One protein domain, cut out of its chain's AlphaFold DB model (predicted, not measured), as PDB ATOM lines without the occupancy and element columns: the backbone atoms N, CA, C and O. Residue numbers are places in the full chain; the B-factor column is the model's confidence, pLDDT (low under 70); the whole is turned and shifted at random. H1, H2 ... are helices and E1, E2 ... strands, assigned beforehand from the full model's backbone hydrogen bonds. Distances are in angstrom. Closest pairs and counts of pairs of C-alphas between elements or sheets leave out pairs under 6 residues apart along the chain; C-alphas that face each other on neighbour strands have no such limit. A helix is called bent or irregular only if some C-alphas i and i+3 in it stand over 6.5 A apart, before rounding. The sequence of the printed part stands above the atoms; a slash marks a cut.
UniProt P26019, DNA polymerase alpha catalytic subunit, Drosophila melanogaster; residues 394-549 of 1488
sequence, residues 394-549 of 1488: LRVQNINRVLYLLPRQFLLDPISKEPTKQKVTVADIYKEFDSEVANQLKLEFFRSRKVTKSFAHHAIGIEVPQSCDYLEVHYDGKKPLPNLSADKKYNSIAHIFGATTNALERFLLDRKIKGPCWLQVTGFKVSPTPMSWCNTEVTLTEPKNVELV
ATOM      1  N   LEU A 394      -2.073 -25.384  27.319       95.52
ATOM      2  CA  LEU A 394      -2.082 -25.716  28.741       95.52
ATOM      3  C   LEU A 394      -3.336 -26.535  29.061       95.52
ATOM      4  O   LEU A 394      -4.452 -26.030  28.963       95.52
ATOM      5  N   ARG A 395      -3.154 -27.785  29.491       95.18
ATOM      6  CA  ARG A 395      -4.226 -28.636  30.019       95.18
ATOM      7  C   ARG A 395      -4.309 -28.472  31.530       95.18
ATOM      8  O   ARG A 395      -3.404 -28.889  32.246       95.18
ATOM      9  N   VAL A 396      -5.405 -27.912  32.018       95.41
ATOM     10  CA  VAL A 396      -5.692 -27.777  33.448       95.41
ATOM     11  C   VAL A 396      -6.630 -28.902  33.871       95.41
ATOM     12  O   VAL A 396      -7.745 -29.012  33.367       95.41
ATOM     13  N   GLN A 397      -6.168 -29.749  34.787       93.63
ATOM     14  CA  GLN A 397      -6.912 -30.892  35.312       93.63
ATOM     15  C   GLN A 397      -7.419 -30.639  36.736       93.63
ATOM     16  O   GLN A 397      -7.021 -29.681  37.396       93.63
ATOM     17  N   ASN A 398      -8.257 -31.560  37.221       92.62
ATOM     18  CA  ASN A 398      -8.760 -31.605  38.597       92.62
ATOM     19  C   ASN A 398      -9.522 -30.332  39.005       92.62
ATOM     20  O   ASN A 398      -9.445 -29.882  40.152       92.62
ATOM     21  N   ILE A 399     -10.270 -29.743  38.067       94.98
ATOM     22  CA  ILE A 399     -11.191 -28.652  38.382       94.98
ATOM     23  C   ILE A 399     -12.405 -29.274  39.069       94.98
ATOM     24  O   ILE A 399     -13.226 -29.943  38.440       94.98
ATOM     25  N   ASN A 400     -12.486 -29.083  40.383       94.20
ATOM     26  CA  ASN A 400     -13.570 -29.625  41.191       94.20
ATOM     27  C   ASN A 400     -14.905 -28.963  40.846       94.20
ATOM     28  O   ASN A 400     -14.984 -27.758  40.596       94.20
ATOM     29  N   ARG A 401     -15.976 -29.750  40.933       93.09
ATOM     30  CA  ARG A 401     -17.333 -29.218  41.039       93.09
ATOM     31  C   ARG A 401     -17.533 -28.632  42.424       93.09
ATOM     32  O   ARG A 401     -17.068 -29.202  43.410       93.09
ATOM     33  N   VAL A 402     -18.254 -27.519  42.481       94.47
ATOM     34  CA  VAL A 402     -18.577 -26.824  43.726       94.47
ATOM     35  C   VAL A 402     -20.086 -26.682  43.820       94.47
ATOM     36  O   VAL A 402     -20.697 -26.022  42.984       94.47
ATOM     37  N   LEU A 403     -20.671 -27.310  44.834       94.52
ATOM     38  CA  LEU A 403     -22.088 -27.192  45.148       94.52
ATOM     39  C   LEU A 403     -22.276 -26.322  46.379       94.52
ATOM     40  O   LEU A 403     -21.480 -26.390  47.316       94.52
ATOM     41  N   TYR A 404     -23.375 -25.580  46.407       94.62
ATOM     42  CA  TYR A 404     -23.836 -24.889  47.606       94.62
ATOM     43  C   TYR A 404     -25.184 -25.469  48.023       94.62
ATOM     44  O   TYR A 404     -26.182 -25.309  47.317       94.62
ATOM     45  N   LEU A 405     -25.205 -26.172  49.157       94.40
ATOM     46  CA  LEU A 405     -26.410 -26.808  49.687       94.40
ATOM     47  C   LEU A 405     -27.136 -25.841  50.621       94.40
ATOM     48  O   LEU A 405     -26.569 -25.402  51.626       94.40
ATOM     49  N   LEU A 406     -28.381 -25.518  50.280       92.69
ATOM     50  CA  LEU A 406     -29.250 -24.660  51.080       92.69
ATOM     51  C   LEU A 406     -29.949 -25.495  52.173       92.69
ATOM     52  O   LEU A 406     -30.650 -26.450  51.820       92.69
ATOM     53  N   PRO A 407     -29.816 -25.160  53.471       92.94
ATOM     54  CA  PRO A 407     -30.600 -25.794  54.534       92.94
ATOM     55  C   PRO A 407     -32.103 -25.538  54.392       92.94
ATOM     56  O   PRO A 407     -32.525 -24.418  54.104       92.94
ATOM     57  N   ARG A 408     -32.930 -26.545  54.694       90.61
ATOM     58  CA  ARG A 408     -34.346 -26.315  55.022       90.61
ATOM     59  C   ARG A 408     -34.473 -25.623  56.376       90.61
ATOM     60  O   ARG A 408     -33.636 -25.788  57.257       90.61
ATOM     61  N   GLN A 409     -35.570 -24.897  56.571       86.95
ATOM     62  CA  GLN A 409     -35.871 -24.275  57.862       86.95
ATOM     63  C   GLN A 409     -36.101 -25.323  58.966       86.95
ATOM     64  O   GLN A 409     -35.612 -25.164  60.087       86.95
ATOM     65  N   PHE A 410     -36.803 -26.407  58.624       91.04
ATOM     66  CA  PHE A 410     -37.077 -27.541  59.501       91.04
ATOM     67  C   PHE A 410     -36.815 -28.862  58.778       91.04
ATOM     68  O   PHE A 410     -37.028 -28.965  57.568       91.04
ATOM     69  N   LEU A 411     -36.343 -29.857  59.527       89.16
ATOM     70  CA  LEU A 411     -36.073 -31.199  59.027       89.16
ATOM     71  C   LEU A 411     -37.398 -31.867  58.639       89.16
ATOM     72  O   LEU A 411     -38.361 -31.776  59.400       89.16
ATOM     73  N   LEU A 412     -37.466 -32.526  57.486       89.02
ATOM     74  CA  LEU A 412     -38.642 -33.320  57.120       89.02
ATOM     75  C   LEU A 412     -38.603 -34.694  57.791       89.02
ATOM     76  O   LEU A 412     -37.532 -35.280  57.958       89.02
ATOM     77  N   ASP A 413     -39.776 -35.223  58.121       83.37
ATOM     78  CA  ASP A 413     -39.906 -36.613  58.543       83.37
ATOM     79  C   ASP A 413     -39.502 -37.540  57.378       83.37
ATOM     80  O   ASP A 413     -39.979 -37.357  56.251       83.37
ATOM     81  N   PRO A 414     -38.622 -38.532  57.599       78.86
ATOM     82  CA  PRO A 414     -38.125 -39.390  56.531       78.86
ATOM     83  C   PRO A 414     -39.229 -40.198  55.828       78.86
ATOM     84  O   PRO A 414     -39.055 -40.501  54.644       78.86
ATOM     85  N   ILE A 415     -40.336 -40.503  56.517       81.68
ATOM     86  CA  ILE A 415     -41.468 -41.295  56.025       81.68
ATOM     87  C   ILE A 415     -42.566 -40.379  55.475       81.68
ATOM     88  O   ILE A 415     -42.931 -40.519  54.309       81.68
ATOM     89  N   SER A 416     -43.086 -39.439  56.277       82.13
ATOM     90  CA  SER A 416     -44.221 -38.600  55.845       82.13
ATOM     91  C   SER A 416     -43.818 -37.444  54.923       82.13
ATOM     92  O   SER A 416     -44.666 -36.896  54.223       82.13
ATOM     93  N   LYS A 417     -42.527 -37.072  54.891       81.30
ATOM     94  CA  LYS A 417     -41.988 -35.886  54.193       81.30
ATOM     95  C   LYS A 417     -42.620 -34.559  54.628       81.30
ATOM     96  O   LYS A 417     -42.489 -33.555  53.923       81.30
ATOM     97  N   GLU A 418     -43.258 -34.532  55.793       84.15
ATOM     98  CA  GLU A 418     -43.816 -33.319  56.389       84.15
ATOM     99  C   GLU A 418     -42.779 -32.600  57.270       84.15
ATOM    100  O   GLU A 418     -41.893 -33.252  57.833       84.15
ATOM    101  N   PRO A 419     -42.846 -31.261  57.412       82.81
ATOM    102  CA  PRO A 419     -41.919 -30.515  58.258       82.81
ATOM    103  C   PRO A 419     -42.077 -30.876  59.737       82.81
ATOM    104  O   PRO A 419     -43.135 -30.682  60.333       82.81
ATOM    105  N   THR A 420     -40.998 -31.349  60.355       86.07
ATOM    106  CA  THR A 420     -40.930 -31.529  61.811       86.07
ATOM    107  C   THR A 420     -40.732 -30.181  62.520       86.07
ATOM    108  O   THR A 420     -40.571 -29.136  61.894       86.07
ATOM    109  N   LYS A 421     -40.697 -30.175  63.861       83.95
ATOM    110  CA  LYS A 421     -40.345 -28.976  64.653       83.95
ATOM    111  C   LYS A 421     -38.832 -28.783  64.836       83.95
ATOM    112  O   LYS A 421     -38.414 -27.799  65.449       83.95
ATOM    113  N   GLN A 422     -38.002 -29.705  64.345       87.64
ATOM    114  CA  GLN A 422     -36.552 -29.662  64.520       87.64
ATOM    115  C   GLN A 422     -35.902 -28.790  63.441       87.64
ATOM    116  O   GLN A 422     -36.088 -29.025  62.249       87.64
ATOM    117  N   LYS A 423     -35.117 -27.784  63.844       88.62
ATOM    118  CA  LYS A 423     -34.334 -26.963  62.908       88.62
ATOM    119  C   LYS A 423     -33.175 -27.773  62.330       88.62
ATOM    120  O   LYS A 423     -32.494 -28.475  63.074       88.62
ATOM    121  N   VAL A 424     -32.934 -27.631  61.029       89.81
ATOM    122  CA  VAL A 424     -31.823 -28.309  60.349       89.81
ATOM    123  C   VAL A 424     -30.493 -27.708  60.788       89.81
ATOM    124  O   VAL A 424     -30.308 -26.489  60.766       89.81
ATOM    125  N   THR A 425     -29.543 -28.562  61.160       88.85
ATOM    126  CA  THR A 425     -28.158 -28.166  61.418       88.85
ATOM    127  C   THR A 425     -27.264 -28.490  60.221       88.85
ATOM    128  O   THR A 425     -27.577 -29.347  59.398       88.85
ATOM    129  N   VAL A 426     -26.093 -27.849  60.135       87.87
ATOM    130  CA  VAL A 426     -25.103 -28.144  59.076       87.87
ATOM    131  C   VAL A 426     -24.637 -29.609  59.131       87.87
ATOM    132  O   VAL A 426     -24.309 -30.189  58.099       87.87
ATOM    133  N   ALA A 427     -24.648 -30.228  60.318       90.37
ATOM    134  CA  ALA A 427     -24.326 -31.642  60.487       90.37
ATOM    135  C   ALA A 427     -25.383 -32.562  59.857       90.37
ATOM    136  O   ALA A 427     -25.022 -33.599  59.309       90.37
ATOM    137  N   ASP A 428     -26.664 -32.182  59.894       91.49
ATOM    138  CA  ASP A 428     -27.744 -32.948  59.259       91.49
ATOM    139  C   ASP A 428     -27.617 -32.901  57.731       91.49
ATOM    140  O   ASP A 428     -27.699 -33.940  57.080       91.49
ATOM    141  N   ILE A 429     -27.293 -31.724  57.180       92.39
ATOM    142  CA  ILE A 429     -27.009 -31.538  55.746       92.39
ATOM    143  C   ILE A 429     -25.820 -32.391  55.312       92.39
ATOM    144  O   ILE A 429     -25.877 -33.052  54.278       92.39
ATOM    145  N   TYR A 430     -24.736 -32.379  56.095       94.71
ATOM    146  CA  TYR A 430     -23.552 -33.184  55.808       94.71
ATOM    147  C   TYR A 430     -23.883 -34.679  55.816       94.71
ATOM    148  O   TYR A 430     -23.524 -35.373  54.874       94.71
ATOM    149  N   LYS A 431     -24.613 -35.164  56.832       92.80
ATOM    150  CA  LYS A 431     -25.034 -36.570  56.924       92.80
ATOM    151  C   LYS A 431     -25.914 -36.986  55.748       92.80
ATOM    152  O   LYS A 431     -25.709 -38.064  55.199       92.80
ATOM    153  N   GLU A 432     -26.882 -36.160  55.353       91.71
ATOM    154  CA  GLU A 432     -27.746 -36.443  54.201       91.71
ATOM    155  C   GLU A 432     -26.962 -36.414  52.882       91.71
ATOM    156  O   GLU A 432     -27.136 -37.289  52.035       91.71
ATOM    157  N   PHE A 433     -26.046 -35.456  52.716       92.50
ATOM    158  CA  PHE A 433     -25.175 -35.421  51.546       92.50
ATOM    159  C   PHE A 433     -24.283 -36.668  51.475       92.50
ATOM    160  O   PHE A 433     -24.236 -37.303  50.429       92.50
ATOM    161  N   ASP A 434     -23.614 -37.036  52.568       93.11
ATOM    162  CA  ASP A 434     -22.705 -38.187  52.651       93.11
ATOM    163  C   ASP A 434     -23.436 -39.523  52.422       93.11
ATOM    164  O   ASP A 434     -23.015 -40.354  51.619       93.11
ATOM    165  N   SER A 435     -24.595 -39.709  53.058       89.31
ATOM    166  CA  SER A 435     -25.348 -40.967  52.973       89.31
ATOM    167  C   SER A 435     -26.189 -41.124  51.703       89.31
ATOM    168  O   SER A 435     -26.382 -42.253  51.250       89.31
ATOM    169  N   GLU A 436     -26.677 -40.042  51.090       88.16
ATOM    170  CA  GLU A 436     -27.528 -40.134  49.897       88.16
ATOM    171  C   GLU A 436     -26.858 -39.601  48.632       88.16
ATOM    172  O   GLU A 436     -26.730 -40.325  47.642       88.16
ATOM    173  N   VAL A 437     -26.461 -38.325  48.631       87.69
ATOM    174  CA  VAL A 437     -26.014 -37.628  47.413       87.69
ATOM    175  C   VAL A 437     -24.642 -38.131  46.967       87.69
ATOM    176  O   VAL A 437     -24.451 -38.429  45.789       87.69
ATOM    177  N   ALA A 438     -23.699 -38.278  47.896       89.95
ATOM    178  CA  ALA A 438     -22.363 -38.797  47.640       89.95
ATOM    179  C   ALA A 438     -22.417 -40.253  47.157       89.95
ATOM    180  O   ALA A 438     -21.779 -40.582  46.157       89.95
ATOM    181  N   ASN A 439     -23.261 -41.088  47.770       88.19
ATOM    182  CA  ASN A 439     -23.497 -42.463  47.324       88.19
ATOM    183  C   ASN A 439     -24.108 -42.525  45.917       88.19
ATOM    184  O   ASN A 439     -23.640 -43.282  45.065       88.19
ATOM    185  N   GLN A 440     -25.102 -41.681  45.631       86.57
ATOM    186  CA  GLN A 440     -25.707 -41.577  44.303       86.57
ATOM    187  C   GLN A 440     -24.693 -41.150  43.230       86.57
ATOM    188  O   GLN A 440     -24.700 -41.674  42.114       86.57
ATOM    189  N   LEU A 441     -23.814 -40.209  43.571       86.41
ATOM    190  CA  LEU A 441     -22.753 -39.702  42.703       86.41
ATOM    191  C   LEU A 441     -21.496 -40.587  42.691       86.41
ATOM    192  O   LEU A 441     -20.560 -40.306  41.936       86.41
ATOM    193  N   LYS A 442     -21.473 -41.663  43.491       87.76
ATOM    194  CA  LYS A 442     -20.322 -42.558  43.692       87.76
ATOM    195  C   LYS A 442     -19.049 -41.776  44.055       87.76
ATOM    196  O   LYS A 442     -18.000 -41.930  43.412       87.76
ATOM    197  N   LEU A 443     -19.169 -40.877  45.033       88.90
ATOM    198  CA  LEU A 443     -18.062 -40.088  45.569       88.90
ATOM    199  C   LEU A 443     -17.350 -40.887  46.665       88.90
ATOM    200  O   LEU A 443     -17.947 -41.207  47.682       88.90
ATOM    201  N   GLU A 444     -16.069 -41.179  46.461       85.98
ATOM    202  CA  GLU A 444     -15.208 -41.794  47.486       85.98
ATOM    203  C   GLU A 444     -14.691 -40.746  48.478       85.98
ATOM    204  O   GLU A 444     -14.521 -41.016  49.662       85.98
ATOM    205  N   PHE A 445     -14.460 -39.527  47.982       88.39
ATOM    206  CA  PHE A 445     -13.978 -38.395  48.755       88.39
ATOM    207  C   PHE A 445     -14.658 -37.116  48.273       88.39
ATOM    208  O   PHE A 445     -14.803 -36.877  47.071       88.39
ATOM    209  N   PHE A 446     -15.018 -36.257  49.216       94.10
ATOM    210  CA  PHE A 446     -15.403 -34.875  48.963       94.10
ATOM    211  C   PHE A 446     -14.906 -34.008  50.118       94.10
ATOM    212  O   PHE A 446     -14.693 -34.482  51.235       94.10
ATOM    213  N   ARG A 447     -14.698 -32.720  49.854       95.13
ATOM    214  CA  ARG A 447     -14.390 -31.736  50.896       95.13
ATOM    215  C   ARG A 447     -15.610 -30.871  51.102       95.13
ATOM    216  O   ARG A 447     -16.194 -30.405  50.130       95.13
ATOM    217  N   SER A 448     -15.961 -30.604  52.348       94.75
ATOM    218  CA  SER A 448     -17.071 -29.715  52.661       94.75
ATOM    219  C   SER A 448     -16.680 -28.693  53.709       94.75
ATOM    220  O   SER A 448     -15.935 -29.007  54.637       94.75
ATOM    221  N   ARG A 449     -17.217 -27.482  53.598       96.49
ATOM    222  CA  ARG A 449     -17.078 -26.451  54.627       96.49
ATOM    223  C   ARG A 449     -18.334 -25.604  54.715       96.49
ATOM    224  O   ARG A 449     -19.017 -25.371  53.721       96.49
ATOM    225  N   LYS A 450     -18.612 -25.109  55.916       95.27
ATOM    226  CA  LYS A 450     -19.640 -24.096  56.129       95.27
ATOM    227  C   LYS A 450     -19.171 -22.780  55.505       95.27
ATOM    228  O   LYS A 450     -18.075 -22.317  55.820       95.27
ATOM    229  N   VAL A 451     -19.988 -22.183  54.644       95.34
ATOM    230  CA  VAL A 451     -19.732 -20.857  54.065       95.34
ATOM    231  C   VAL A 451     -20.966 -19.987  54.196       95.34
ATOM    232  O   VAL A 451     -22.080 -20.453  53.987       95.34
ATOM    233  N   THR A 452     -20.772 -18.710  54.488       95.36
ATOM    234  CA  THR A 452     -21.853 -17.726  54.424       95.36
ATOM    235  C   THR A 452     -21.816 -17.077  53.046       95.36
ATOM    236  O   THR A 452     -20.777 -16.565  52.623       95.36
ATOM    237  N   LYS A 453     -22.929 -17.144  52.319       93.56
ATOM    238  CA  LYS A 453     -23.067 -16.574  50.973       93.56
ATOM    239  C   LYS A 453     -24.379 -15.812  50.873       93.56
ATOM    240  O   LYS A 453     -25.334 -16.107  51.595       93.56
ATOM    241  N   SER A 454     -24.419 -14.865  49.947       92.96
ATOM    242  CA  SER A 454     -25.640 -14.125  49.645       92.96
ATOM    243  C   SER A 454     -26.328 -14.691  48.408       92.96
ATOM    244  O   SER A 454     -25.665 -15.162  47.485       92.96
ATOM    245  N   PHE A 455     -27.654 -14.627  48.363       90.04
ATOM    246  CA  PHE A 455     -28.438 -14.928  47.168       90.04
ATOM    247  C   PHE A 455     -29.297 -13.713  46.820       90.04
ATOM    248  O   PHE A 455     -29.858 -13.055  47.696       90.04
ATOM    249  N   ALA A 456     -29.342 -13.367  45.537       84.96
ATOM    250  CA  ALA A 456     -30.124 -12.230  45.067       84.96
ATOM    251  C   ALA A 456     -31.623 -12.585  45.008       84.96
ATOM    252  O   ALA A 456     -31.982 -13.757  44.979       84.96
ATOM    253  N   HIS A 457     -32.507 -11.590  44.934       78.46
ATOM    254  CA  HIS A 457     -33.945 -11.775  44.730       78.46
ATOM    255  C   HIS A 457     -34.225 -12.309  43.315       78.46
ATOM    256  O   HIS A 457     -34.688 -11.587  42.433       78.46
ATOM    257  N   HIS A 458     -33.960 -13.594  43.077       77.59
ATOM    258  CA  HIS A 458     -34.180 -14.266  41.795       77.59
ATOM    259  C   HIS A 458     -35.129 -15.467  41.913       77.59
ATOM    260  O   HIS A 458     -35.074 -16.222  42.881       77.59
ATOM    261  N   ALA A 459     -36.037 -15.614  40.943       72.77
ATOM    262  CA  ALA A 459     -37.123 -16.586  40.997       72.77
ATOM    263  C   ALA A 459     -36.614 -17.970  40.584       72.77
ATOM    264  O   ALA A 459     -36.386 -18.226  39.401       72.77
ATOM    265  N   ILE A 460     -36.454 -18.875  41.548       74.39
ATOM    266  CA  ILE A 460     -36.092 -20.278  41.282       74.39
ATOM    267  C   ILE A 460     -37.168 -21.279  41.733       74.39
ATOM    268  O   ILE A 460     -36.958 -22.483  41.641       74.39
ATOM    269  N   GLY A 461     -38.327 -20.794  42.195       74.50
ATOM    270  CA  GLY A 461     -39.448 -21.626  42.659       74.50
ATOM    271  C   GLY A 461     -39.386 -22.033  44.135       74.50
ATOM    272  O   GLY A 461     -40.245 -22.778  44.593       74.50
ATOM    273  N   ILE A 462     -38.397 -21.541  44.883       77.49
ATOM    274  CA  ILE A 462     -38.272 -21.715  46.334       77.49
ATOM    275  C   ILE A 462     -37.852 -20.398  46.989       77.49
ATOM    276  O   ILE A 462     -37.196 -19.566  46.357       77.49
ATOM    277  N   GLU A 463     -38.198 -20.225  48.262       75.39
ATOM    278  CA  GLU A 463     -37.759 -19.082  49.060       75.39
ATOM    279  C   GLU A 463     -36.331 -19.314  49.572       75.39
ATOM    280  O   GLU A 463     -36.040 -20.310  50.238       75.39
ATOM    281  N   VAL A 464     -35.424 -18.398  49.231       84.28
ATOM    282  CA  VAL A 464     -34.005 -18.468  49.592       84.28
ATOM    283  C   VAL A 464     -33.668 -17.238  50.431       84.28
ATOM    284  O   VAL A 464     -33.876 -16.119  49.953       84.28
ATOM    285  N   PRO A 465     -33.133 -17.395  51.655       84.17
ATOM    286  CA  PRO A 465     -32.733 -16.248  52.456       84.17
ATOM    287  C   PRO A 465     -31.635 -15.436  51.756       84.17
ATOM    288  O   PRO A 465     -30.701 -15.998  51.179       84.17
ATOM    289  N   GLN A 466     -31.715 -14.107  51.860       82.56
ATOM    290  CA  GLN A 466     -30.784 -13.183  51.200       82.56
ATOM    291  C   GLN A 466     -29.323 -13.394  51.629       82.56
ATOM    292  O   GLN A 466     -28.413 -13.230  50.820       82.56
ATOM    293  N   SER A 467     -29.103 -13.778  52.888       89.29
ATOM    294  CA  SER A 467     -27.816 -14.224  53.421       89.29
ATOM    295  C   SER A 467     -28.056 -15.427  54.324       89.29
ATOM    296  O   SER A 467     -28.898 -15.376  55.223       89.29
ATOM    297  N   CYS A 468     -27.355 -16.523  54.055       90.11
ATOM    298  CA  CYS A 468     -27.486 -17.766  54.804       90.11
ATOM    299  C   CYS A 468     -26.151 -18.506  54.841       90.11
ATOM    300  O   CYS A 468     -25.262 -18.291  54.011       90.11
ATOM    301  N   ASP A 469     -26.040 -19.412  55.801       93.29
ATOM    302  CA  ASP A 469     -24.990 -20.410  55.821       93.29
ATOM    303  C   ASP A 469     -25.363 -21.576  54.899       93.29
ATOM    304  O   ASP A 469     -26.437 -22.165  55.020       93.29
ATOM    305  N   TYR A 470     -24.452 -21.913  53.995       93.95
ATOM    306  CA  TYR A 470     -24.535 -23.031  53.064       93.95
ATOM    307  C   TYR A 470     -23.462 -24.060  53.417       93.95
ATOM    308  O   TYR A 470     -22.387 -23.714  53.923       93.95
ATOM    309  N   LEU A 471     -23.722 -25.328  53.100       96.62
ATOM    310  CA  LEU A 471     -22.652 -26.321  53.034       96.62
ATOM    311  C   LEU A 471     -22.049 -26.267  51.626       96.62
ATOM    312  O   LEU A 471     -22.685 -26.685  50.661       96.62
ATOM    313  N   GLU A 472     -20.846 -25.701  51.503       96.74
ATOM    314  CA  GLU A 472     -20.081 -25.736  50.255       96.74
ATOM    315  C   GLU A 472     -19.415 -27.101  50.137       96.74
ATOM    316  O   GLU A 472     -18.666 -27.493  51.036       96.74
ATOM    317  N   VAL A 473     -19.665 -27.807  49.038       96.06
ATOM    318  CA  VAL A 473     -19.111 -29.136  48.782       96.06
ATOM    319  C   VAL A 473     -18.287 -29.129  47.505       96.06
ATOM    320  O   VAL A 473     -18.775 -28.750  46.445       96.06
ATOM    321  N   HIS A 474     -17.044 -29.586  47.615       95.07
ATOM    322  CA  HIS A 474     -16.104 -29.769  46.518       95.07
ATOM    323  C   HIS A 474     -15.895 -31.255  46.264       95.07
ATOM    324  O   HIS A 474     -15.486 -31.981  47.173       95.07
ATOM    325  N   TYR A 475     -16.098 -31.690  45.027       94.26
ATOM    326  CA  TYR A 475     -15.780 -33.051  44.597       94.26
ATOM    327  C   TYR A 475     -15.211 -33.058  43.177       94.26
ATOM    328  O   TYR A 475     -15.309 -32.064  42.456       94.26
ATOM    329  N   ASP A 476     -14.592 -34.175  42.795       91.90
ATOM    330  CA  ASP A 476     -13.914 -34.328  41.506       91.90
ATOM    331  C   ASP A 476     -14.854 -34.001  40.333       91.90
ATOM    332  O   ASP A 476     -15.931 -34.588  40.194       91.90
ATOM    333  N   GLY A 477     -14.430 -33.074  39.470       89.07
ATOM    334  CA  GLY A 477     -15.201 -32.644  38.308       89.07
ATOM    335  C   GLY A 477     -15.465 -33.740  37.278       89.07
ATOM    336  O   GLY A 477     -16.397 -33.587  36.489       89.07
ATOM    337  N   LYS A 478     -14.718 -34.854  37.323       89.51
ATOM    338  CA  LYS A 478     -14.946 -36.041  36.484       89.51
ATOM    339  C   LYS A 478     -16.206 -36.821  36.854       89.51
ATOM    340  O   LYS A 478     -16.700 -37.614  36.052       89.51
ATOM    341  N   LYS A 479     -16.720 -36.630  38.071       90.22
ATOM    342  CA  LYS A 479     -17.938 -37.286  38.559       90.22
ATOM    343  C   LYS A 479     -19.189 -36.602  37.969       90.22
ATOM    344  O   LYS A 479     -19.133 -35.427  37.584       90.22
ATOM    345  N   PRO A 480     -20.314 -37.334  37.850       85.23
ATOM    346  CA  PRO A 480     -21.524 -36.816  37.217       85.23
ATOM    347  C   PRO A 480     -22.141 -35.640  37.986       85.23
ATOM    348  O   PRO A 480     -21.840 -35.400  39.153       85.23
ATOM    349  N   LEU A 481     -23.029 -34.913  37.307       84.99
ATOM    350  CA  LEU A 481     -23.844 -33.851  37.900       84.99
ATOM    351  C   LEU A 481     -24.812 -34.458  38.941       84.99
ATOM    352  O   LEU A 481     -25.304 -35.569  38.715       84.99
ATOM    353  N   PRO A 482     -25.147 -33.749  40.037       80.60
ATOM    354  CA  PRO A 482     -26.207 -34.170  40.952       80.60
ATOM    355  C   PRO A 482     -27.512 -34.370  40.186       80.60
ATOM    356  O   PRO A 482     -27.867 -33.552  39.335       80.60
ATOM    357  N   ASN A 483     -28.242 -35.444  40.483       71.75
ATOM    358  CA  ASN A 483     -29.563 -35.622  39.895       71.75
ATOM    359  C   ASN A 483     -30.520 -34.585  40.499       71.75
ATOM    360  O   ASN A 483     -30.829 -34.640  41.690       71.75
ATOM    361  N   LEU A 484     -30.978 -33.657  39.663       67.62
ATOM    362  CA  LEU A 484     -31.942 -32.617  40.018       67.62
ATOM    363  C   LEU A 484     -33.396 -33.040  39.731       67.62
ATOM    364  O   LEU A 484     -34.263 -32.178  39.616       67.62
ATOM    365  N   SER A 485     -33.679 -34.339  39.558       61.66
ATOM    366  CA  SER A 485     -35.037 -34.832  39.291       61.66
ATOM    367  C   SER A 485     -36.033 -34.297  40.323       61.66
ATOM    368  O   SER A 485     -35.826 -34.483  41.525       61.66
ATOM    369  N   ALA A 486     -37.123 -33.689  39.847       57.43
ATOM    370  CA  ALA A 486     -38.140 -33.034  40.675       57.43
ATOM    371  C   ALA A 486     -38.786 -33.962  41.725       57.43
ATOM    372  O   ALA A 486     -39.275 -33.484  42.747       57.43
ATOM    373  N   ASP A 487     -38.744 -35.277  41.503       58.21
ATOM    374  CA  ASP A 487     -39.403 -36.272  42.355       58.21
ATOM    375  C   ASP A 487     -38.696 -36.501  43.701       58.21
ATOM    376  O   ASP A 487     -39.315 -36.970  44.658       58.21
ATOM    377  N   LYS A 488     -37.402 -36.165  43.819       69.39
ATOM    378  CA  LYS A 488     -36.619 -36.475  45.023       69.39
ATOM    379  C   LYS A 488     -36.573 -35.284  45.986       69.39
ATOM    380  O   LYS A 488     -35.782 -34.358  45.822       69.39
ATOM    381  N   LYS A 489     -37.400 -35.328  47.038       76.64
ATOM    382  CA  LYS A 489     -37.365 -34.375  48.164       76.64
ATOM    383  C   LYS A 489     -36.404 -34.847  49.260       76.64
ATOM    384  O   LYS A 489     -36.737 -35.753  50.021       76.64
ATOM    385  N   TYR A 490     -35.247 -34.195  49.361       85.35
ATOM    386  CA  TYR A 490     -34.314 -34.351  50.484       85.35
ATOM    387  C   TYR A 490     -34.920 -33.809  51.790       85.35
ATOM    388  O   TYR A 490     -35.651 -32.811  51.775       85.35
ATOM    389  N   ASN A 491     -34.614 -34.452  52.915       89.13
ATOM    390  CA  ASN A 491     -35.151 -34.164  54.244       89.13
ATOM    391  C   ASN A 491     -34.541 -32.913  54.884       89.13
ATOM    392  O   ASN A 491     -35.248 -32.185  55.580       89.13
ATOM    393  N   SER A 492     -33.250 -32.657  54.667       89.82
ATOM    394  CA  SER A 492     -32.512 -31.525  55.247       89.82
ATOM    395  C   SER A 492     -32.095 -30.480  54.205       89.82
ATOM    396  O   SER A 492     -32.033 -29.289  54.518       89.82
ATOM    397  N   ILE A 493     -31.876 -30.900  52.952       90.41
ATOM    398  CA  ILE A 493     -31.489 -30.027  51.836       90.41
ATOM    399  C   ILE A 493     -32.733 -29.442  51.151       90.41
ATOM    400  O   ILE A 493     -33.611 -30.162  50.667       90.41
ATOM    401  N   ALA A 494     -32.807 -28.113  51.082       89.50
ATOM    402  CA  ALA A 494     -33.861 -27.401  50.363       89.50
ATOM    403  C   ALA A 494     -33.566 -27.333  48.861       89.50
ATOM    404  O   ALA A 494     -34.461 -27.555  48.048       89.50
ATOM    405  N   HIS A 495     -32.313 -27.030  48.504       89.45
ATOM    406  CA  HIS A 495     -31.863 -26.845  47.124       89.45
ATOM    407  C   HIS A 495     -30.353 -27.021  46.991       89.45
ATOM    408  O   HIS A 495     -29.605 -26.800  47.946       89.45
ATOM    409  N   ILE A 496     -29.912 -27.368  45.783       90.45
ATOM    410  CA  ILE A 496     -28.507 -27.529  45.413       90.45
ATOM    411  C   ILE A 496     -28.191 -26.509  44.320       90.45
ATOM    412  O   ILE A 496     -28.729 -26.606  43.224       90.45
ATOM    413  N   PHE A 497     -27.336 -25.533  44.617       91.70
ATOM    414  CA  PHE A 497     -26.836 -24.565  43.632       91.70
ATOM    415  C   PHE A 497     -25.483 -24.979  43.059       91.70
ATOM    416  O   PHE A 497     -24.719 -25.686  43.723       91.70
ATOM    417  N   GLY A 498     -25.153 -24.472  41.869       89.73
ATOM    418  CA  GLY A 498     -23.911 -24.786  41.159       89.73
ATOM    419  C   GLY A 498     -23.966 -26.145  40.467       89.73
ATOM    420  O   GLY A 498     -22.948 -26.648  39.990       89.73
ATOM    421  N   ALA A 499     -25.149 -26.765  40.417       86.72
ATOM    422  CA  ALA A 499     -25.306 -28.125  39.940       86.72
ATOM    423  C   ALA A 499     -25.012 -28.237  38.442       86.72
ATOM    424  O   ALA A 499     -24.474 -29.253  38.021       86.72
ATOM    425  N   THR A 500     -25.304 -27.194  37.657       87.04
ATOM    426  CA  THR A 500     -25.047 -27.147  36.207       87.04
ATOM    427  C   THR A 500     -23.823 -26.311  35.833       87.04
ATOM    428  O   THR A 500     -23.619 -26.050  34.651       87.04
ATOM    429  N   THR A 501     -23.043 -25.829  36.804       90.42
ATOM    430  CA  THR A 501     -21.865 -25.004  36.517       90.42
ATOM    431  C   THR A 501     -20.793 -25.840  35.822       90.42
ATOM    432  O   THR A 501     -20.445 -26.945  36.258       90.42
ATOM    433  N   ASN A 502     -20.260 -25.293  34.736       89.66
ATOM    434  CA  ASN A 502     -19.218 -25.924  33.944       89.66
ATOM    435  C   ASN A 502     -17.813 -25.630  34.495       89.66
ATOM    436  O   ASN A 502     -17.601 -24.654  35.219       89.66
ATOM    437  N   ALA A 503     -16.838 -26.470  34.134       93.40
ATOM    438  CA  ALA A 503     -15.466 -26.353  34.624       93.40
ATOM    439  C   ALA A 503     -14.783 -25.083  34.096       93.40
ATOM    440  O   ALA A 503     -14.086 -24.413  34.854       93.40
ATOM    441  N   LEU A 504     -15.030 -24.716  32.835       94.75
ATOM    442  CA  LEU A 504     -14.513 -23.499  32.217       94.75
ATOM    443  C   LEU A 504     -15.036 -22.243  32.908       94.75
ATOM    444  O   LEU A 504     -14.244 -21.393  33.303       94.75
ATOM    445  N   GLU A 505     -16.355 -22.144  33.091       94.09
ATOM    446  CA  GLU A 505     -16.974 -21.025  33.808       94.09
ATOM    447  C   GLU A 505     -16.346 -20.880  35.198       94.09
ATOM    448  O   GLU A 505     -15.861 -19.809  35.559       94.09
ATOM    449  N   ARG A 506     -16.277 -21.985  35.950       93.25
ATOM    450  CA  ARG A 506     -15.684 -21.997  37.288       93.25
ATOM    451  C   ARG A 506     -14.227 -21.547  37.271       93.25
ATOM    452  O   ARG A 506     -13.831 -20.734  38.100       93.25
ATOM    453  N   PHE A 507     -13.442 -22.071  36.336       96.42
ATOM    454  CA  PHE A 507     -12.024 -21.770  36.214       96.42
ATOM    455  C   PHE A 507     -11.777 -20.287  35.914       96.42
ATOM    456  O   PHE A 507     -10.966 -19.661  36.595       96.42
ATOM    457  N   LEU A 508     -12.505 -19.707  34.955       95.97
ATOM    458  CA  LEU A 508     -12.372 -18.288  34.610       95.97
ATOM    459  C   LEU A 508     -12.733 -17.384  35.797       95.97
ATOM    460  O   LEU A 508     -12.010 -16.428  36.071       95.97
ATOM    461  N   LEU A 509     -13.796 -17.715  36.541       95.19
ATOM    462  CA  LEU A 509     -14.223 -16.958  37.725       95.19
ATOM    463  C   LEU A 509     -13.234 -17.077  38.894       95.19
ATOM    464  O   LEU A 509     -12.876 -16.070  39.506       95.19
ATOM    465  N   ASP A 510     -12.754 -18.288  39.195       94.65
ATOM    466  CA  ASP A 510     -11.808 -18.541  40.292       94.65
ATOM    467  C   ASP A 510     -10.441 -17.899  40.036       94.65
ATOM    468  O   ASP A 510      -9.784 -17.435  40.971       94.65
ATOM    469  N   ARG A 511     -10.003 -17.874  38.772       94.40
ATOM    470  CA  ARG A 511      -8.730 -17.268  38.361       94.40
ATOM    471  C   ARG A 511      -8.858 -15.808  37.932       94.40
ATOM    472  O   ARG A 511      -7.843 -15.200  37.606       94.40
ATOM    473  N   LYS A 512     -10.072 -15.242  37.977       93.91
ATOM    474  CA  LYS A 512     -10.401 -13.865  37.569       93.91
ATOM    475  C   LYS A 512      -9.965 -13.530  36.135       93.91
ATOM    476  O   LYS A 512      -9.605 -12.395  35.838       93.91
ATOM    477  N   ILE A 513      -9.985 -14.516  35.240       94.77
ATOM    478  CA  ILE A 513      -9.604 -14.324  33.838       94.77
ATOM    479  C   ILE A 513     -10.773 -13.658  33.122       94.77
ATOM    480  O   ILE A 513     -11.839 -14.258  32.973       94.77
ATOM    481  N   LYS A 514     -10.561 -12.416  32.680       92.06
ATOM    482  CA  LYS A 514     -11.581 -11.608  32.008       92.06
ATOM    483  C   LYS A 514     -11.398 -11.509  30.493       92.06
ATOM    484  O   LYS A 514     -12.001 -10.645  29.897       92.06
ATOM    485  N   GLY A 515     -10.646 -12.398  29.854       91.67
ATOM    486  CA  GLY A 515     -10.433 -12.382  28.402       91.67
ATOM    487  C   GLY A 515      -8.969 -12.635  28.054       91.67
ATOM    488  O   GLY A 515      -8.233 -13.137  28.908       91.67
ATOM    489  N   PRO A 516      -8.543 -12.347  26.813       94.20
ATOM    490  CA  PRO A 516      -7.157 -12.521  26.409       94.20
ATOM    491  C   PRO A 516      -6.172 -11.680  27.238       94.20
ATOM    492  O   PRO A 516      -6.245 -10.449  27.262       94.20
ATOM    493  N   CYS A 517      -5.231 -12.339  27.917       93.57
ATOM    494  CA  CYS A 517      -4.296 -11.704  28.851       93.57
ATOM    495  C   CYS A 517      -3.023 -12.540  29.067       93.57
ATOM    496  O   CYS A 517      -2.961 -13.721  28.728       93.57
ATOM    497  N   TRP A 518      -1.999 -11.943  29.680       94.17
ATOM    498  CA  TRP A 518      -0.798 -12.674  30.091       94.17
ATOM    499  C   TRP A 518      -1.059 -13.530  31.332       94.17
ATOM    500  O   TRP A 518      -1.486 -13.024  32.372       94.17
ATOM    501  N   LEU A 519      -0.755 -14.823  31.226       95.02
ATOM    502  CA  LEU A 519      -0.825 -15.792  32.314       95.02
ATOM    503  C   LEU A 519       0.571 -16.309  32.662       95.02
ATOM    504  O   LEU A 519       1.418 -16.514  31.788       95.02
ATOM    505  N   GLN A 520       0.783 -16.546  33.951       93.48
ATOM    506  CA  GLN A 520       1.955 -17.202  34.509       93.48
ATOM    507  C   GLN A 520       1.543 -18.538  35.122       93.48
ATOM    508  O   GLN A 520       0.571 -18.624  35.867       93.48
ATOM    509  N   VAL A 521       2.295 -19.588  34.811       93.85
ATOM    510  CA  VAL A 521       2.000 -20.956  35.235       93.85
ATOM    511  C   VAL A 521       3.206 -21.548  35.944       93.85
ATOM    512  O   VAL A 521       4.332 -21.467  35.450       93.85
ATOM    513  N   THR A 522       2.960 -22.179  37.090       92.92
ATOM    514  CA  THR A 522       3.979 -22.871  37.890       92.92
ATOM    515  C   THR A 522       3.566 -24.311  38.208       92.92
ATOM    516  O   THR A 522       2.382 -24.652  38.204       92.92
ATOM    517  N   GLY A 523       4.536 -25.192  38.470       89.71
ATOM    518  CA  GLY A 523       4.264 -26.588  38.845       89.71
ATOM    519  C   GLY A 523       3.573 -27.418  37.754       89.71
ATOM    520  O   GLY A 523       2.823 -28.343  38.065       89.71
ATOM    521  N   PHE A 524       3.781 -27.067  36.484       90.58
ATOM    522  CA  PHE A 524       3.283 -27.837  35.350       90.58
ATOM    523  C   PHE A 524       4.234 -28.993  35.012       90.58
ATOM    524  O   PHE A 524       5.416 -28.987  35.351       90.58
ATOM    525  N   LYS A 525       3.714 -29.999  34.314       90.05
ATOM    526  CA  LYS A 525       4.475 -31.127  33.774       90.05
ATOM    527  C   LYS A 525       4.390 -31.089  32.257       90.05
ATOM    528  O   LYS A 525       3.310 -30.875  31.711       90.05
ATOM    529  N   VAL A 526       5.504 -31.314  31.573       85.40
ATOM    530  CA  VAL A 526       5.498 -31.464  30.113       85.40
ATOM    531  C   VAL A 526       4.802 -32.785  29.772       85.40
ATOM    532  O   VAL A 526       5.137 -33.828  30.339       85.40
ATOM    533  N   SER A 527       3.791 -32.740  28.902       77.74
ATOM    534  CA  SER A 527       3.034 -33.934  28.501       77.74
ATOM    535  C   SER A 527       3.940 -34.898  27.711       77.74
ATOM    536  O   SER A 527       4.525 -34.472  26.718       77.74
ATOM    537  N   PRO A 528       4.050 -36.194  28.073       73.39
ATOM    538  CA  PRO A 528       4.880 -37.145  27.324       73.39
ATOM    539  C   PRO A 528       4.249 -37.546  25.983       73.39
ATOM    540  O   PRO A 528       4.948 -37.840  25.018       73.39
ATOM    541  N   THR A 529       2.916 -37.578  25.926       80.65
ATOM    542  CA  THR A 529       2.136 -37.904  24.729       80.65
ATOM    543  C   THR A 529       1.470 -36.629  24.217       80.65
ATOM    544  O   THR A 529       0.693 -36.034  24.964       80.65
ATOM    545  N   PRO A 530       1.734 -36.199  22.971       81.36
ATOM    546  CA  PRO A 530       1.151 -34.973  22.443       81.36
ATOM    547  C   PRO A 530      -0.352 -35.164  22.220       81.36
ATOM    548  O   PRO A 530      -0.764 -35.972  21.383       81.36
ATOM    549  N   MET A 531      -1.168 -34.404  22.947       85.35
ATOM    550  CA  MET A 531      -2.618 -34.290  22.744       85.35
ATOM    551  C   MET A 531      -2.990 -33.028  21.968       85.35
ATOM    552  O   MET A 531      -4.144 -32.858  21.583       85.35
ATOM    553  N   SER A 532      -2.026 -32.150  21.705       91.33
ATOM    554  CA  SER A 532      -2.204 -30.929  20.932       91.33
ATOM    555  C   SER A 532      -1.303 -30.883  19.692       91.33
ATOM    556  O   SER A 532      -0.363 -31.663  19.517       91.33
ATOM    557  N   TRP A 533      -1.645 -29.985  18.776       90.98
ATOM    558  CA  TRP A 533      -0.841 -29.594  17.621       90.98
ATOM    559  C   TRP A 533       0.018 -28.353  17.909       90.98
ATOM    560  O   TRP A 533       0.702 -27.890  17.003       90.98
ATOM    561  N   CYS A 534      -0.032 -27.808  19.130       92.51
ATOM    562  CA  CYS A 534       0.798 -26.676  19.540       92.51
ATOM    563  C   CYS A 534       2.273 -27.084  19.673       92.51
ATOM    564  O   CYS A 534       2.581 -28.250  19.918       92.51
ATOM    565  N   ASN A 535       3.181 -26.111  19.552       90.07
ATOM    566  CA  ASN A 535       4.621 -26.333  19.730       90.07
ATOM    567  C   ASN A 535       4.966 -26.770  21.160       90.07
ATOM    568  O   ASN A 535       5.808 -27.643  21.356       90.07
ATOM    569  N   THR A 536       4.301 -26.166  22.143       88.94
ATOM    570  CA  THR A 536       4.502 -26.435  23.565       88.94
ATOM    571  C   THR A 536       3.214 -26.970  24.176       88.94
ATOM    572  O   THR A 536       2.159 -26.339  24.074       88.94
ATOM    573  N   GLU A 537       3.304 -28.097  24.877       90.78
ATOM    574  CA  GLU A 537       2.189 -28.674  25.622       90.78
ATOM    575  C   GLU A 537       2.582 -28.937  27.072       90.78
ATOM    576  O   GLU A 537       3.571 -29.616  27.363       90.78
ATOM    577  N   VAL A 538       1.774 -28.418  27.988       92.55
ATOM    578  CA  VAL A 538       1.986 -28.585  29.421       92.55
ATOM    579  C   VAL A 538       0.685 -28.983  30.102       92.55
ATOM    580  O   VAL A 538      -0.394 -28.492  29.773       92.55
ATOM    581  N   THR A 539       0.786 -29.882  31.071       93.70
ATOM    582  CA  THR A 539      -0.328 -30.323  31.907       93.70
ATOM    583  C   THR A 539      -0.135 -29.812  33.326       93.70
ATOM    584  O   THR A 539       0.942 -29.931  33.909       93.70
ATOM    585  N   LEU A 540      -1.197 -29.267  33.906       93.57
ATOM    586  CA  LEU A 540      -1.223 -28.742  35.258       93.57
ATOM    587  C   LEU A 540      -2.325 -29.425  36.063       93.57
ATOM    588  O   LEU A 540      -3.493 -29.401  35.685       93.57
ATOM    589  N   THR A 541      -1.954 -30.008  37.201       91.52
ATOM    590  CA  THR A 541      -2.889 -30.711  38.092       91.52
ATOM    591  C   THR A 541      -3.546 -29.806  39.127       91.52
ATOM    592  O   THR A 541      -4.557 -30.190  39.702       91.52
ATOM    593  N   GLU A 542      -2.953 -28.642  39.402       92.05
ATOM    594  CA  GLU A 542      -3.397 -27.686  40.418       92.05
ATOM    595  C   GLU A 542      -3.821 -26.372  39.739       92.05
ATOM    596  O   GLU A 542      -2.967 -25.519  39.481       92.05
ATOM    597  N   PRO A 543      -5.128 -26.157  39.473       93.25
ATOM    598  CA  PRO A 543      -5.623 -24.967  38.766       93.25
ATOM    599  C   PRO A 543      -5.204 -23.635  39.404       93.25
ATOM    600  O   PRO A 543      -5.107 -22.612  38.729       93.25
ATOM    601  N   LYS A 544      -4.932 -23.647  40.715       92.64
ATOM    602  CA  LYS A 544      -4.506 -22.473  41.487       92.64
ATOM    603  C   LYS A 544      -3.148 -21.904  41.062       92.64
ATOM    604  O   LYS A 544      -2.876 -20.752  41.379       92.64
ATOM    605  N   ASN A 545      -2.332 -22.679  40.349       93.98
ATOM    606  CA  ASN A 545      -1.011 -22.253  39.892       93.98
ATOM    607  C   ASN A 545      -1.047 -21.455  38.572       93.98
ATOM    608  O   ASN A 545       0.015 -21.108  38.060       93.98
ATOM    609  N   VAL A 546      -2.232 -21.196  37.996       94.50
ATOM    610  CA  VAL A 546      -2.404 -20.305  36.831       94.50
ATOM    611  C   VAL A 546      -2.710 -18.896  37.314       94.50
ATOM    612  O   VAL A 546      -3.837 -18.602  37.695       94.50
ATOM    613  N   GLU A 547      -1.737 -18.004  37.333       92.70
ATOM    614  CA  GLU A 547      -1.876 -16.645  37.858       92.70
ATOM    615  C   GLU A 547      -1.921 -15.607  36.735       92.70
ATOM    616  O   GLU A 547      -1.284 -15.765  35.695       92.70
ATOM    617  N   LEU A 548      -2.690 -14.537  36.946       91.12
ATOM    618  CA  LEU A 548      -2.630 -13.353  36.092       91.12
ATOM    619  C   LEU A 548      -1.285 -12.665  36.317       91.12
ATOM    620  O   LEU A 548      -0.875 -12.463  37.462       91.12
ATOM    621  N   VAL A 549      -0.615 -12.281  35.236       87.30
ATOM    622  CA  VAL A 549       0.622 -11.509  35.355       87.30
ATOM    623  C   VAL A 549       0.293 -10.096  35.833       87.30
ATOM    624  O   VAL A 549      -0.427  -9.362  35.162       87.30
TER     625      VAL A 549
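What this domain is: This is residues 394 to 549 of the 1488 residues of the protein "DNA polymerase alpha catalytic subunit" of Drosophila melanogaster (UniProt P26019). Picture a long model of two lobes: the larger is a strongly twisted sheet of four strands, E5, E6, E2 and E7, with helix H1 over one face, and the smaller, toward one end of the length, holds two small two-stranded sheets, E1 with E9 and E8 with E10. The small hairpin E3 and E4 makes the opposite end; the printed part starts in the smaller lobe, runs through E2 into the larger one, and returns past the short helix H2, which lies between the lobes. The printed part has 156 residues, with two named helices and ten named strands in the order E1 E2 E3 E4 H1 E5 E6 E7 H2 E8 E9 E10. The large sheet runs E5, E6, E2, E7, all antiparallel, and the class is mixed, helices and strands, with under half of the residues in named elements. The whole is loose, with a radius of gyration of the C-alphas of 19.0 A, and elongated, spanning 63 by 32 by 24 A.

How they stand to each other: Start at E1, residues 394 to 396, which is the parallel neighbour of E9, residues 536 to 540, at 14 degrees; look for N 395 and O 538, 2.9 A apart. Go on to E2, residues 401 to 407, an inner strand of the large sheet, antiparallel to E7, residues 493 to 497, with N 406 and O 495 at 2.9 A. On its other side E2 is antiparallel to E6, residues 467 to 475, where N 403 and O 473 are 2.9 A apart. E6 forms a hairpin with the edge strand E5, residues 447 to 455; N 449 and O 472 are 2.9 A apart, and E5 bends by 65 degrees at residue 452. Next along the printed part comes the hairpin of E3, residues 410 to 412, and E4, residues 419 to 423, with N 411 and O 422 at 2.9 A; E3 and E7 are near each other. H1, residues 426 to 440, is on the large sheet at a height of 7.7 A, two layers with the helix on one face. It lies only just over E6 and E2, with 3 of its C-alphas on each, and runs slantwise to the strands, at 48 degrees to E2 on the local plane; its closest C-alphas to E6 are those of Val 426 and Leu 471, 6.8 A. H2, residues 503 to 510, is only just not on this sheet, with 4 pairs of C-alphas within 10 A. Last, E8, residues 517 to 521, is antiparallel to E10, residues 546 to 548, with N 520 and O 547 at 2.8 A. Each O i to N i+4 pair of H2 is within hydrogen-bond range, and 9 of 11 in H1.

Where its parts are: Find C-alpha 394 at (-2.082, -25.716, 28.741), where E1 begins. E2 measures 19.2 A from C-alpha 401 to 407. H1 begins at C-alpha 426, (-25.103, -28.144, 59.076), and runs 20.0 A; it is neither bent nor irregular, but only just, with C-alphas 435 and 438 6.5 A apart. E5 measures 22.2 A and E6 24.0 A. E10 ends at C-alpha 548, (-2.630, -13.353, 36.092).

The domain as a whole: The two C-alphas farthest apart, those of Lys 421 and Asn 535, are 63.6 A from each other. The printed part has no cut. The long links are E5 to E6, E6 to E7 and E8 to E9; in the last, residues 525 to 526 make a short antiparallel pairing with residues 538 to 539 of E9. The mean pLDDT of the printed part is 88.7; look at residues 484 to 488 for the values under 70.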